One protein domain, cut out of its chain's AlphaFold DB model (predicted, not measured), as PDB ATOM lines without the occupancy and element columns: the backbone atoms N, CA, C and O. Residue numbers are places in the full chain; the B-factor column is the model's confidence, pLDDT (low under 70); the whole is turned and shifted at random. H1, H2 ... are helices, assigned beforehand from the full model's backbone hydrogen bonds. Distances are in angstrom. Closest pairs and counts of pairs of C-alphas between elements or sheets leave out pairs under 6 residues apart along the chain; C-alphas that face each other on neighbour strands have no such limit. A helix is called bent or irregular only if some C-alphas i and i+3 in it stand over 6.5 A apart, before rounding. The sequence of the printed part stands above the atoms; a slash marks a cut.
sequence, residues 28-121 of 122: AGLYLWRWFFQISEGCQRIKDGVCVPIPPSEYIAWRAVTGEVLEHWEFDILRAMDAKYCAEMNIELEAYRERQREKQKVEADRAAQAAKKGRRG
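AT A GLANCE: This is residues 28 to 121 of the 122 residues of an uncharacterized protein of Mesorhizobium sp. M1A.F.Ca.ET.072.01.1.1 (UniProt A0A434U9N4). One very long helix, H3, has a small head at its beginning, made of H1, H2 and the loop of residues 42 to 55, while residues 98 to 121, of which 98 to 120 belong to H3, stick out as a free arm. H1 crosses the beginning of H3 at a slant, and the loop folds back on itself where residues 46 to 47 pair antiparallel with residues 50 to 51. The printed part has 94 residues with three named helices, in the order H1, H2, H3, and no named strand; the class is all helix. The whole is extended, with a radius of gyration of the C-alphas of 22.0 A and spans of 75 by 23 by 17 A, the arm making the length.

IN THESE COORDINATES: H3, residues 72 to 120, measures 72.4 A from C-alpha 72 at (139.178, 122.130, 154.058) to C-alpha 120 at (84.178, 145.399, 194.985). H1, residues 28 to 41, measures 22.1 A and begins with C-alpha 28 at (133.995, 108.000, 160.237); it is irregular, with C-alphas 28 and 31 7.4 A apart. H2, residues 56 to 66, measures 15.9 A.

HOW THE PARTS SIT: H3 touches H1 with residues 74 to 82 alone, and H1 touches H3 with residues 32 to 36 alone; the closest C-alphas, of Phe 36 and Leu 78, are 6.2 A apart. The two run the same way at a steep tilt of 49 degrees. H1 and H2 only just touch, with 3 pairs of C-alphas within 8 A, the closest those of Ile 39 and Trp 62 at 6.4 A; they stand about perpendicular, at 75 degrees. H2 and H3 are only just apart, their closest C-alphas 8.4 A from each other. Every O i to N i+4 pair is within hydrogen-bond range in H2, against 9 of 10 in H1 and 44 of 45 in H3.

THE WHOLE: The C-alphas of Val 69 and Gly 121, the two farthest apart, are 75.5 A from each other. Without the free arm, the body of 70 residues spans 40 by 23 by 16 A. The link from H1 to H2 is long, and that from H2 to H3 is tight. The printed part has no cut; its mean pLDDT is 91.5, and residues 118 to 121 are under 70.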
ATOM      1  N   ALA A  28     133.157 107.109 161.036       88.38
ATOM      2  CA  ALA A  28     133.995 108.000 160.237       88.38
ATOM      3  C   ALA A  28     133.817 109.492 160.581       88.38
ATOM      4  O   ALA A  28     134.734 110.267 160.366       88.38
ATOM      5  N   GLY A  29     132.668 109.903 161.125       91.94
ATOM      6  CA  GLY A  29     132.388 111.287 161.528       91.94
ATOM      7  C   GLY A  29     132.482 111.528 163.035       91.94
ATOM      8  O   GLY A  29     132.213 112.638 163.492       91.94
ATOM      9  N   LEU A  30     132.836 110.513 163.832       94.81
ATOM     10  CA  LEU A  30     132.807 110.619 165.292       94.81
ATOM     11  C   LEU A  30     133.813 111.649 165.821       94.81
ATOM     12  O   LEU A  30     133.535 112.324 166.812       94.81
ATOM     13  N   TYR A  31     134.971 111.784 165.177       95.38
ATOM     14  CA  TYR A  31     135.971 112.771 165.580       95.38
ATOM     15  C   TYR A  31     135.516 114.199 165.247       95.38
ATOM     16  O   TYR A  31     135.581 115.052 166.122       95.38
ATOM     17  N   LEU A  32     134.925 114.434 164.065       96.00
ATOM     18  CA  LEU A  32     134.318 115.724 163.700       96.00
ATOM     19  C   LEU A  32     133.202 116.114 164.668       96.00
ATOM     20  O   LEU A  32     133.107 117.266 165.083       96.00
ATOM     21  N   TRP A  33     132.395 115.138 165.089       95.69
ATOM     22  CA  TRP A  33     131.393 115.343 166.128       95.69
ATOM     23  C   TRP A  33     132.016 115.820 167.441       95.69
ATOM     24  O   TRP A  33     131.546 116.793 168.025       95.69
ATOM     25  N   ARG A  34     133.101 115.186 167.892       95.50
ATOM     26  CA  ARG A  34     133.821 115.606 169.104       95.50
ATOM     27  C   ARG A  34     134.437 116.995 168.950       95.50
ATOM     28  O   ARG A  34     134.244 117.825 169.833       95.50
ATOM     29  N   TRP A  35     135.121 117.253 167.837       96.88
ATOM     30  CA  TRP A  35     135.736 118.547 167.545       96.88
ATOM     31  C   TRP A  35     134.702 119.668 167.539       96.88
ATOM     32  O   TRP A  35     134.923 120.704 168.158       96.88
ATOM     33  N   PHE A  36     133.532 119.443 166.933       96.94
ATOM     34  CA  PHE A  36     132.441 120.413 166.945       96.94
ATOM     35  C   PHE A  36     132.062 120.842 168.370       96.94
ATOM     36  O   PHE A  36     131.988 122.039 168.646       96.94
ATOM     37  N   PHE A  37     131.857 119.889 169.287       95.62
ATOM     38  CA  PHE A  37     131.498 120.223 170.667       95.62
ATOM     39  C   PHE A  37     132.648 120.875 171.433       95.62
ATOM     40  O   PHE A  37     132.408 121.860 172.121       95.62
ATOM     41  N   GLN A  38     133.886 120.420 171.242       95.56
ATOM     42  CA  GLN A  38     135.059 121.049 171.859       95.56
ATOM     43  C   GLN A  38     135.208 122.521 171.454       95.56
ATOM     44  O   GLN A  38     135.409 123.379 172.309       95.56
ATOM     45  N   ILE A  39     135.074 122.829 170.159       96.06
ATOM     46  CA  ILE A  39     135.134 124.211 169.665       96.06
ATOM     47  C   ILE A  39     133.931 124.999 170.199       96.06
ATOM     48  O   ILE A  39     134.076 126.121 170.679       96.06
ATOM     49  N   SER A  40     132.735 124.404 170.159       95.00
ATOM     50  CA  SER A  40     131.507 125.055 170.614       95.00
ATOM     51  C   SER A  40     131.520 125.408 172.105       95.00
ATOM     52  O   SER A  40     130.921 126.416 172.472       95.00
ATOM     53  N   GLU A  41     132.151 124.599 172.958       91.50
ATOM     54  CA  GLU A  41     132.278 124.843 174.403       91.50
ATOM     55  C   GLU A  41     133.171 126.049 174.722       91.50
ATOM     56  O   GLU A  41     132.929 126.745 175.707       91.50
ATOM     57  N   GLY A  42     134.155 126.343 173.867       88.75
ATOM     58  CA  GLY A  42     135.007 127.528 173.997       88.75
ATOM     59  C   GLY A  42     134.320 128.845 173.616       88.75
ATOM     60  O   GLY A  42     134.859 129.917 173.875       88.75
ATOM     61  N   CYS A  43     133.124 128.784 173.020       89.88
ATOM     62  CA  CYS A  43     132.456 129.936 172.422       89.88
ATOM     63  C   CYS A  43     131.208 130.359 173.202       89.88
ATOM     64  O   CYS A  43     130.367 129.533 173.564       89.88
ATOM     65  N   GLN A  44     130.971 131.668 173.327       91.19
ATOM     66  CA  GLN A  44     129.646 132.150 173.719       91.19
ATOM     67  C   GLN A  44     128.646 131.901 172.578       91.19
ATOM     68  O   GLN A  44     128.609 132.629 171.587       91.19
ATOM     69  N   ARG A  45     127.809 130.870 172.732       92.38
ATOM     70  CA  ARG A  45     126.855 130.440 171.696       92.38
ATOM     71  C   ARG A  45     125.571 131.258 171.637       92.38
ATOM     72  O   ARG A  45     124.957 131.309 170.578       92.38
ATOM     73  N   ILE A  46     125.153 131.876 172.741       93.69
ATOM     74  CA  ILE A  46     123.913 132.658 172.813       93.69
ATOM     75  C   ILE A  46     124.243 134.139 172.967       93.69
ATOM     76  O   ILE A  46     124.891 134.545 173.934       93.69
ATOM     77  N   LYS A  47     123.748 134.949 172.033       92.75
ATOM     78  CA  LYS A  47     123.864 136.407 172.056       92.75
ATOM     79  C   LYS A  47     122.516 137.020 171.704       92.75
ATOM     80  O   LYS A  47     121.867 136.577 170.761       92.75
ATOM     81  N   ASP A  48     122.057 137.970 172.517       91.00
ATOM     82  CA  ASP A  48     120.729 138.593 172.380       91.00
ATOM     83  C   ASP A  48     119.592 137.546 172.298       91.00
ATOM     84  O   ASP A  48     118.578 137.673 171.607       91.00
ATOM     85  N   GLY A  49     119.812 136.444 173.023       89.94
ATOM     86  CA  GLY A  49     118.946 135.275 173.107       89.94
ATOM     87  C   GLY A  49     118.821 134.451 171.819       89.94
ATOM     88  O   GLY A  49     117.911 133.628 171.756       89.94
ATOM     89  N   VAL A  50     119.654 134.681 170.808       93.69
ATOM     90  CA  VAL A  50     119.725 133.888 169.574       93.69
ATOM     91  C   VAL A  50     121.021 133.080 169.599       93.69
ATOM     92  O   VAL A  50     122.062 133.563 170.046       93.69
ATOM     93  N   CYS A  51     120.958 131.832 169.147       95.56
ATOM     94  CA  CYS A  51     122.129 131.006 168.922       95.56
ATOM     95  C   CYS A  51     122.888 131.510 167.695       95.56
ATOM     96  O   CYS A  51     122.338 131.554 166.588       95.56
ATOM     97  N   VAL A  52     124.151 131.878 167.901       96.19
ATOM     98  CA  VAL A  52     125.034 132.397 166.859       96.19
ATOM     99  C   VAL A  52     126.007 131.321 166.356       96.19
ATOM    100  O   VAL A  52     126.379 130.417 167.121       96.19
ATOM    101  N   PRO A  53     126.414 131.397 165.074       96.56
ATOM    102  CA  PRO A  53     127.434 130.517 164.512       96.56
ATOM    103  C   PRO A  53     128.790 130.671 165.202       96.56
ATOM    104  O   PRO A  53     129.124 131.756 165.684       96.56
ATOM    105  N   ILE A  54     129.598 129.613 165.169       96.69
ATOM    106  CA  ILE A  54     131.001 129.660 165.595       96.69
ATOM    107  C   ILE A  54     131.769 130.575 164.626       96.69
ATOM    108  O   ILE A  54     131.769 130.317 163.412       96.69
ATOM    109  N   PRO A  55     132.434 131.636 165.121       94.69
ATOM    110  CA  PRO A  55     133.235 132.497 164.269       94.69
ATOM    111  C   PRO A  55     134.504 131.779 163.776       94.69
ATOM    112  O   PRO A  55     135.069 130.958 164.498       94.69
ATOM    113  N   PRO A  56     135.015 132.102 162.569       92.88
ATOM    114  CA  PRO A  56     136.226 131.478 162.023       92.88
ATOM    115  C   PRO A  56     137.455 131.556 162.944       92.88
ATOM    116  O   PRO A  56     138.284 130.650 162.936       92.88
ATOM    117  N   SER A  57     137.557 132.609 163.760       94.25
ATOM    118  CA  SER A  57     138.641 132.799 164.734       94.25
ATOM    119  C   SER A  57     138.758 131.656 165.741       94.25
ATOM    120  O   SER A  57     139.866 131.320 166.148       94.25
ATOM    121  N   GLU A  58     137.645 131.024 166.102       95.62
ATOM    122  CA  GLU A  58     137.610 129.962 167.116       95.62
ATOM    123  C   GLU A  58     138.195 128.661 166.581       95.62
ATOM    124  O   GLU A  58     138.899 127.956 167.295       95.62
ATOM    125  N   TYR A  59     138.009 128.384 165.289       95.00
ATOM    126  CA  TYR A  59     138.673 127.260 164.629       95.00
ATOM    127  C   TYR A  59     140.191 127.460 164.607       95.00
ATOM    128  O   TYR A  59     140.943 126.518 164.842       95.00
ATOM    129  N   ILE A  60     140.654 128.691 164.363       94.19
ATOM    130  CA  ILE A  60     142.085 129.026 164.369       94.19
ATOM    131  C   ILE A  60     142.659 128.870 165.783       94.19
ATOM    132  O   ILE A  60     143.699 128.233 165.954       94.19
ATOM    133  N   ALA A  61     141.974 129.408 166.795       94.81
ATOM    134  CA  ALA A  61     142.388 129.306 168.190       94.81
ATOM    135  C   ALA A  61     142.421 127.847 168.671       94.81
ATOM    136  O   ALA A  61     143.409 127.411 169.260       94.81
ATOM    137  N   TRP A  62     141.385 127.067 168.359       95.69
ATOM    138  CA  TRP A  62     141.312 125.655 168.721       95.69
ATOM    139  C   TRP A  62     142.446 124.839 168.092       95.69
ATOM    140  O   TRP A  62     143.100 124.068 168.796       95.69
ATOM    141  N   ARG A  63     142.756 125.061 166.806       95.31
ATOM    142  CA  ARG A  63     143.915 124.431 166.149       95.31
ATOM    143  C   ARG A  63     145.233 124.809 166.818       95.31
ATOM    144  O   ARG A  63     146.090 123.951 167.000       95.31
ATOM    145  N   ALA A  64     145.397 126.074 167.204       94.88
ATOM    146  CA  ALA A  64     146.614 126.543 167.863       94.88
ATOM    147  C   ALA A  64     146.828 125.896 169.244       94.88
ATOM    148  O   ALA A  64     147.967 125.635 169.622       94.88
ATOM    149  N   VAL A  65     145.750 125.623 169.985       94.75
ATOM    150  CA  VAL A  65     145.815 125.011 171.323       94.75
ATOM    151  C   VAL A  65     145.990 123.493 171.258       94.75
ATOM    152  O   VAL A  65     146.744 122.928 172.045       94.75
ATOM    153  N   THR A  66     145.284 122.824 170.347       95.06
ATOM    154  CA  THR A  66     145.264 121.353 170.268       95.06
ATOM    155  C   THR A  66     146.376 120.775 169.397       95.06
ATOM    156  O   THR A  66     146.749 119.620 169.577       95.06
ATOM    157  N   GLY A  67     146.908 121.563 168.459       94.75
ATOM    158  CA  GLY A  67     147.834 121.087 167.432       94.75
ATOM    159  C   GLY A  67     147.157 120.295 166.310       94.75
ATOM    160  O   GLY A  67     147.852 119.782 165.435       94.75
ATOM    161  N   GLU A  68     145.824 120.203 166.308       94.12
ATOM    162  CA  GLU A  68     145.081 119.454 165.299       94.12
ATOM    163  C   GLU A  68     145.133 120.139 163.924       94.12
ATOM    164  O   GLU A  68     145.081 121.373 163.773       94.12
ATOM    165  N   VAL A  69     145.220 119.313 162.884       93.44
ATOM    166  CA  VAL A  69     145.167 119.762 161.492       93.44
ATOM    167  C   VAL A  69     143.730 119.645 161.016       93.44
ATOM    168  O   VAL A  69     143.158 118.565 161.039       93.44
ATOM    169  N   LEU A  70     143.165 120.774 160.591       93.62
ATOM    170  CA  LEU A  70     141.831 120.830 160.015       93.62
ATOM    171  C   LEU A  70     141.948 120.981 158.502       93.62
ATOM    172  O   LEU A  70     142.427 122.015 158.018       93.62
ATOM    173  N   GLU A  71     141.506 119.960 157.782       95.81
ATOM    174  CA  GLU A  71     141.398 119.984 156.332       95.81
ATOM    175  C   GLU A  71     140.199 120.826 155.874       95.81
ATOM    176  O   GLU A  71     139.238 121.061 156.609       95.81
ATOM    177  N   HIS A  72     140.230 121.269 154.616       95.38
ATOM    178  CA  HIS A  72     139.178 122.130 154.058       95.38
ATOM    179  C   HIS A  72     137.793 121.471 154.116       95.38
ATOM    180  O   HIS A  72     136.824 122.087 154.550       95.38
ATOM    181  N   TRP A  73     137.710 120.192 153.747       96.44
ATOM    182  CA  TRP A  73     136.451 119.449 153.749       96.44
ATOM    183  C   TRP A  73     135.922 119.194 155.171       96.44
ATOM    184  O   TRP A  73     134.712 119.140 155.384       96.44
ATOM    185  N   GLU A  74     136.808 119.076 156.162       96.31
ATOM    186  CA  GLU A  74     136.425 118.930 157.571       96.31
ATOM    187  C   GLU A  74     135.851 120.235 158.106       96.31
ATOM    188  O   GLU A  74     134.816 120.233 158.771       96.31
ATOM    189  N   PHE A  75     136.483 121.361 157.762       96.19
ATOM    190  CA  PHE A  75     135.961 122.684 158.071       96.19
ATOM    191  C   PHE A  75     134.564 122.893 157.471       96.19
ATOM    192  O   PHE A  75     133.664 123.362 158.172       96.19
ATOM    193  N   ASP A  76     134.349 122.485 156.219       96.69
ATOM    194  CA  ASP A  76     133.038 122.571 155.566       96.69
ATOM    195  C   ASP A  76     131.975 121.742 156.300       96.69
ATOM    196  O   ASP A  76     130.855 122.217 156.523       96.69
ATOM    197  N   ILE A  77     132.326 120.531 156.751       96.56
ATOM    198  CA  ILE A  77     131.423 119.696 157.554       96.56
ATOM    199  C   ILE A  77     131.112 120.367 158.893       96.56
ATOM    200  O   ILE A  77     129.939 120.471 159.256       96.56
ATOM    201  N   LEU A  78     132.118 120.864 159.617       96.81
ATOM    202  CA  LEU A  78     131.912 121.535 160.904       96.81
ATOM    203  C   LEU A  78     131.021 122.775 160.756       96.81
ATOM    204  O   LEU A  78     130.121 122.995 161.567       96.81
ATOM    205  N   ARG A  79     131.200 123.549 159.681       96.81
ATOM    206  CA  ARG A  79     130.348 124.698 159.346       96.81
ATOM    207  C   ARG A  79     128.910 124.285 159.039       96.81
ATOM    208  O   ARG A  79     127.975 124.960 159.472       96.81
ATOM    209  N   ALA A  80     128.713 123.181 158.321       96.88
ATOM    210  CA  ALA A  80     127.382 122.650 158.042       96.88
ATOM    211  C   ALA A  80     126.687 122.145 159.319       96.88
ATOM    212  O   ALA A  80     125.501 122.421 159.530       96.88
ATOM    213  N   MET A  81     127.428 121.458 160.194       96.19
ATOM    214  CA  MET A  81     126.949 121.040 161.513       96.19
ATOM    215  C   MET A  81     126.532 122.244 162.358       96.19
ATOM    216  O   MET A  81     125.440 122.250 162.924       96.19
ATOM    217  N   ASP A  82     127.359 123.288 162.379       97.62
ATOM    218  CA  ASP A  82     127.106 124.521 163.115       97.62
ATOM    219  C   ASP A  82     125.834 125.240 162.652       97.62
ATOM    220  O   ASP A  82     125.000 125.639 163.466       97.62
ATOM    221  N   ALA A  83     125.628 125.342 161.336       97.06
ATOM    222  CA  ALA A  83     124.421 125.936 160.772       97.06
ATOM    223  C   ALA A  83     123.152 125.179 161.201       97.06
ATOM    224  O   ALA A  83     122.155 125.799 161.579       97.06
ATOM    225  N   LYS A  84     123.191 123.840 161.180       96.25
ATOM    226  CA  LYS A  84     122.070 123.001 161.632       96.25
ATOM    227  C   LYS A  84     121.837 123.113 163.135       96.25
ATOM    228  O   LYS A  84     120.689 123.245 163.551       96.25
ATOM    229  N   TYR A  85     122.903 123.131 163.928       95.12
ATOM    230  CA  TYR A  85     122.814 123.319 165.371       95.12
ATOM    231  C   TYR A  85     122.159 124.659 165.728       95.12
ATOM    232  O   TYR A  85     121.209 124.692 166.508       95.12
ATOM    233  N   CYS A  86     122.611 125.758 165.117       96.06
ATOM    234  CA  CYS A  86     122.035 127.083 165.337       96.06
ATOM    235  C   CYS A  86     120.553 127.143 164.956       96.06
ATOM    236  O   CYS A  86     119.765 127.728 165.696       96.06
ATOM    237  N   ALA A  87     120.166 126.537 163.829       95.69
ATOM    238  CA  ALA A  87     118.771 126.492 163.399       95.69
ATOM    239  C   ALA A  87     117.879 125.791 164.439       95.69
ATOM    240  O   ALA A  87     116.902 126.379 164.900       95.69
ATOM    241  N   GLU A  88     118.252 124.583 164.870       94.00
ATOM    242  CA  GLU A  88     117.491 123.828 165.875       94.00
ATOM    243  C   GLU A  88     117.467 124.536 167.236       94.00
ATOM    244  O   GLU A  88     116.419 124.630 167.875       94.00
ATOM    245  N   MET A  89     118.598 125.099 167.670       93.50
ATOM    246  CA  MET A  89     118.677 125.820 168.940       93.50
ATOM    247  C   MET A  89     117.804 127.077 168.937       93.50
ATOM    248  O   MET A  89     117.163 127.389 169.937       93.50
ATOM    249  N   ASN A  90     117.728 127.789 167.812       95.12
ATOM    250  CA  ASN A  90     116.865 128.962 167.688       95.12
ATOM    251  C   ASN A  90     115.380 128.604 167.769       95.12
ATOM    252  O   ASN A  90     114.636 129.328 168.430       95.12
ATOM    253  N   ILE A  91     114.969 127.465 167.204       92.56
ATOM    254  CA  ILE A  91     113.609 126.932 167.379       92.56
ATOM    255  C   ILE A  91     113.341 126.639 168.865       92.56
ATOM    256  O   ILE A  91     112.290 127.004 169.394       92.56
ATOM    257  N   GLU A  92     114.294 126.020 169.575       88.75
ATOM    258  CA  GLU A  92     114.151 125.752 171.015       88.75
ATOM    259  C   GLU A  92     114.029 127.043 171.842       88.75
ATOM    260  O   GLU A  92     113.173 127.131 172.730       88.75
ATOM    261  N   LEU A  93     114.858 128.045 171.541       91.38
ATOM    262  CA  LEU A  93     114.864 129.345 172.215       91.38
ATOM    263  C   LEU A  93     113.572 130.122 171.959       91.38
ATOM    264  O   LEU A  93     113.029 130.729 172.883       91.38
ATOM    265  N   GLU A  94     113.052 130.089 170.735       91.81
ATOM    266  CA  GLU A  94     111.775 130.711 170.395       91.81
ATOM    267  C   GLU A  94     110.616 130.052 171.145       91.81
ATOM    268  O   GLU A  94     109.869 130.744 171.844       91.81
ATOM    269  N   ALA A  95     110.538 128.719 171.115       88.81
ATOM    270  CA  ALA A  95     109.530 127.975 171.861       88.81
ATOM    271  C   ALA A  95     109.635 128.242 173.374       88.81
ATOM    272  O   ALA A  95     108.629 128.297 174.081       88.81
ATOM    273  N   TYR A  96     110.850 128.416 173.902       86.75
ATOM    274  CA  TYR A  96     111.053 128.805 175.297       86.75
ATOM    275  C   TYR A  96     110.514 130.206 175.597       86.75
ATOM    276  O   TYR A  96     109.776 130.379 176.567       86.75
ATOM    277  N   ARG A  97     110.822 131.197 174.755       89.50
ATOM    278  CA  ARG A  97     110.321 132.573 174.909       89.50
ATOM    279  C   ARG A  97     108.801 132.636 174.844       89.50
ATOM    280  O   ARG A  97     108.194 133.385 175.604       89.50
ATOM    281  N   GLU A  98     108.186 131.864 173.956       89.56
ATOM    282  CA  GLU A  98     106.732 131.787 173.853       89.56
ATOM    283  C   GLU A  98     106.102 131.290 175.156       89.56
ATOM    284  O   GLU A  98     105.250 131.983 175.713       89.56
ATOM    285  N   ARG A  99     106.625 130.196 175.727       87.75
ATOM    286  CA  ARG A  99     106.180 129.693 177.036       87.75
ATOM    287  C   ARG A  99     106.324 130.732 178.149       87.75
ATOM    288  O   ARG A  99     105.435 130.857 178.988       87.75
ATOM    289  N   GLN A 100     107.418 131.495 178.167       89.44
ATOM    290  CA  GLN A 100     107.603 132.561 179.159       89.44
ATOM    291  C   GLN A 100     106.566 133.681 178.998       89.44
ATOM    292  O   GLN A 100     105.999 134.140 179.990       89.44
ATOM    293  N   ARG A 101     106.245 134.080 177.759       91.50
ATOM    294  CA  ARG A 101     105.190 135.072 177.487       91.50
ATOM    295  C   ARG A 101     103.812 134.579 177.926       91.50
ATOM    296  O   ARG A 101     103.036 135.368 178.457       91.50
ATOM    297  N   GLU A 102     103.496 133.304 177.719       90.25
ATOM    298  CA  GLU A 102     102.228 132.713 178.166       90.25
ATOM    299  C   GLU A 102     102.111 132.682 179.691       90.25
ATOM    300  O   GLU A 102     101.100 133.136 180.228       90.25
ATOM    301  N   LYS A 103     103.158 132.229 180.395       90.19
ATOM    302  CA  LYS A 103     103.205 132.253 181.866       90.19
ATOM    303  C   LYS A 103     102.969 133.668 182.406       90.19
ATOM    304  O   LYS A 103     102.088 133.864 183.240       90.19
ATOM    305  N   GLN A 104     103.681 134.660 181.863       90.62
ATOM    306  CA  GLN A 104     103.541 136.065 182.264       90.62
ATOM    307  C   GLN A 104     102.129 136.615 182.020       90.62
ATOM    308  O   GLN A 104     101.602 137.338 182.864       90.62
ATOM    309  N   LYS A 105     101.485 136.257 180.899       92.38
ATOM    310  CA  LYS A 105     100.088 136.642 180.626       92.38
ATOM    311  C   LYS A 105      99.125 136.050 181.655       92.38
ATOM    312  O   LYS A 105      98.312 136.783 182.210       92.38
ATOM    313  N   VAL A 106      99.245 134.754 181.952       92.19
ATOM    314  CA  VAL A 106      98.387 134.075 182.939       92.19
ATOM    315  C   VAL A 106      98.548 134.690 184.331       92.19
ATOM    316  O   VAL A 106      97.560 134.890 185.040       92.19
ATOM    317  N   GLU A 107      99.776 135.011 184.733       91.25
ATOM    318  CA  GLU A 107     100.051 135.677 186.009       91.25
ATOM    319  C   GLU A 107      99.479 137.097 186.056       91.25
ATOM    320  O   GLU A 107      98.823 137.459 187.037       91.25
ATOM    321  N   ALA A 108      99.648 137.875 184.983       90.94
ATOM    322  CA  ALA A 108      99.075 139.213 184.866       90.94
ATOM    323  C   ALA A 108      97.537 139.188 184.936       90.94
ATOM    324  O   ALA A 108      96.940 139.985 185.664       90.94
ATOM    325  N   ASP A 109      96.890 138.235 184.257       91.31
ATOM    326  CA  ASP A 109      95.435 138.062 184.285       91.31
ATOM    327  C   ASP A 109      94.935 137.675 185.682       91.31
ATOM    328  O   ASP A 109      93.951 138.238 186.177       91.31
ATOM    329  N   ARG A 110      95.633 136.756 186.366       89.75
ATOM    330  CA  ARG A 110      95.326 136.379 187.757       89.75
ATOM    331  C   ARG A 110      95.454 137.573 188.704       89.75
ATOM    332  O   ARG A 110      94.552 137.807 189.512       89.75
ATOM    333  N   ALA A 111      96.524 138.360 188.578       89.44
ATOM    334  CA  ALA A 111      96.732 139.566 189.377       89.44
ATOM    335  C   ALA A 111      95.636 140.621 189.118       89.44
ATOM    336  O   ALA A 111      95.073 141.187 190.060       89.44
ATOM    337  N   ALA A 112      95.257 140.832 187.854       88.62
ATOM    338  CA  ALA A 112      94.189 141.756 187.476       88.62
ATOM    339  C   ALA A 112      92.812 141.326 188.017       88.62
ATOM    340  O   ALA A 112      92.025 142.167 188.468       88.62
ATOM    341  N   GLN A 113      92.508 140.023 188.013       84.75
ATOM    342  CA  GLN A 113      91.273 139.485 188.595       84.75
ATOM    343  C   GLN A 113      91.232 139.643 190.123       84.75
ATOM    344  O   GLN A 113      90.192 140.029 190.670       84.75
ATOM    345  N   ALA A 114      92.354 139.413 190.812       83.81
ATOM    346  CA  ALA A 114      92.465 139.620 192.257       83.81
ATOM    347  C   ALA A 114      92.251 141.097 192.645       83.81
ATOM    348  O   ALA A 114      91.466 141.394 193.550       83.81
ATOM    349  N   ALA A 115      92.853 142.033 191.901       81.50
ATOM    350  CA  ALA A 115      92.684 143.471 192.125       81.50
ATOM    351  C   ALA A 115      91.227 143.941 191.934       81.50
ATOM    352  O   ALA A 115      90.720 144.751 192.712       81.50
ATOM    353  N   LYS A 116      90.510 143.399 190.936       78.44
ATOM    354  CA  LYS A 116      89.081 143.701 190.715       78.44
ATOM    355  C   LYS A 116      88.180 143.169 191.836       78.44
ATOM    356  O   LYS A 116      87.218 143.848 192.197       78.44
ATOM    357  N   LYS A 117      88.480 141.995 192.410       73.06
ATOM    358  CA  LYS A 117      87.744 141.445 193.566       73.06
ATOM    359  C   LYS A 117      87.938 142.286 194.832       73.06
ATOM    360  O   LYS A 117      86.957 142.571 195.508       73.06
ATOM    361  N   GLY A 118      89.159 142.751 195.107       68.81
ATOM    362  CA  GLY A 118      89.448 143.600 196.271       68.81
ATOM    363  C   GLY A 118      88.761 144.973 196.241       68.81
ATOM    364  O   GLY A 118      88.476 145.544 197.288       68.81
ATOM    365  N   ARG A 119      88.438 145.494 195.049       61.28
ATOM    366  CA  ARG A 119      87.798 146.811 194.866       61.28
ATOM    367  C   ARG A 119      86.265 146.788 194.955       61.28
ATOM    368  O   ARG A 119      85.663 147.845 195.063       61.28
ATOM    369  N   ARG A 120      85.640 145.605 194.888       60.09
ATOM    370  CA  ARG A 120      84.178 145.399 194.985       60.09
ATOM    371  C   ARG A 120      83.686 145.065 196.399       60.09
ATOM    372  O   ARG A 120      82.483 145.034 196.612       60.09
ATOM    373  N   GLY A 121      84.598 144.766 197.326       55.78
ATOM    374  CA  GLY A 121      84.287 144.422 198.719       55.78
ATOM    375  C   GLY A 121      84.467 145.574 199.712       55.78
ATOM    376  O   GLY A 121      84.552 145.309 200.908       55.78
TER     377      GLY A 121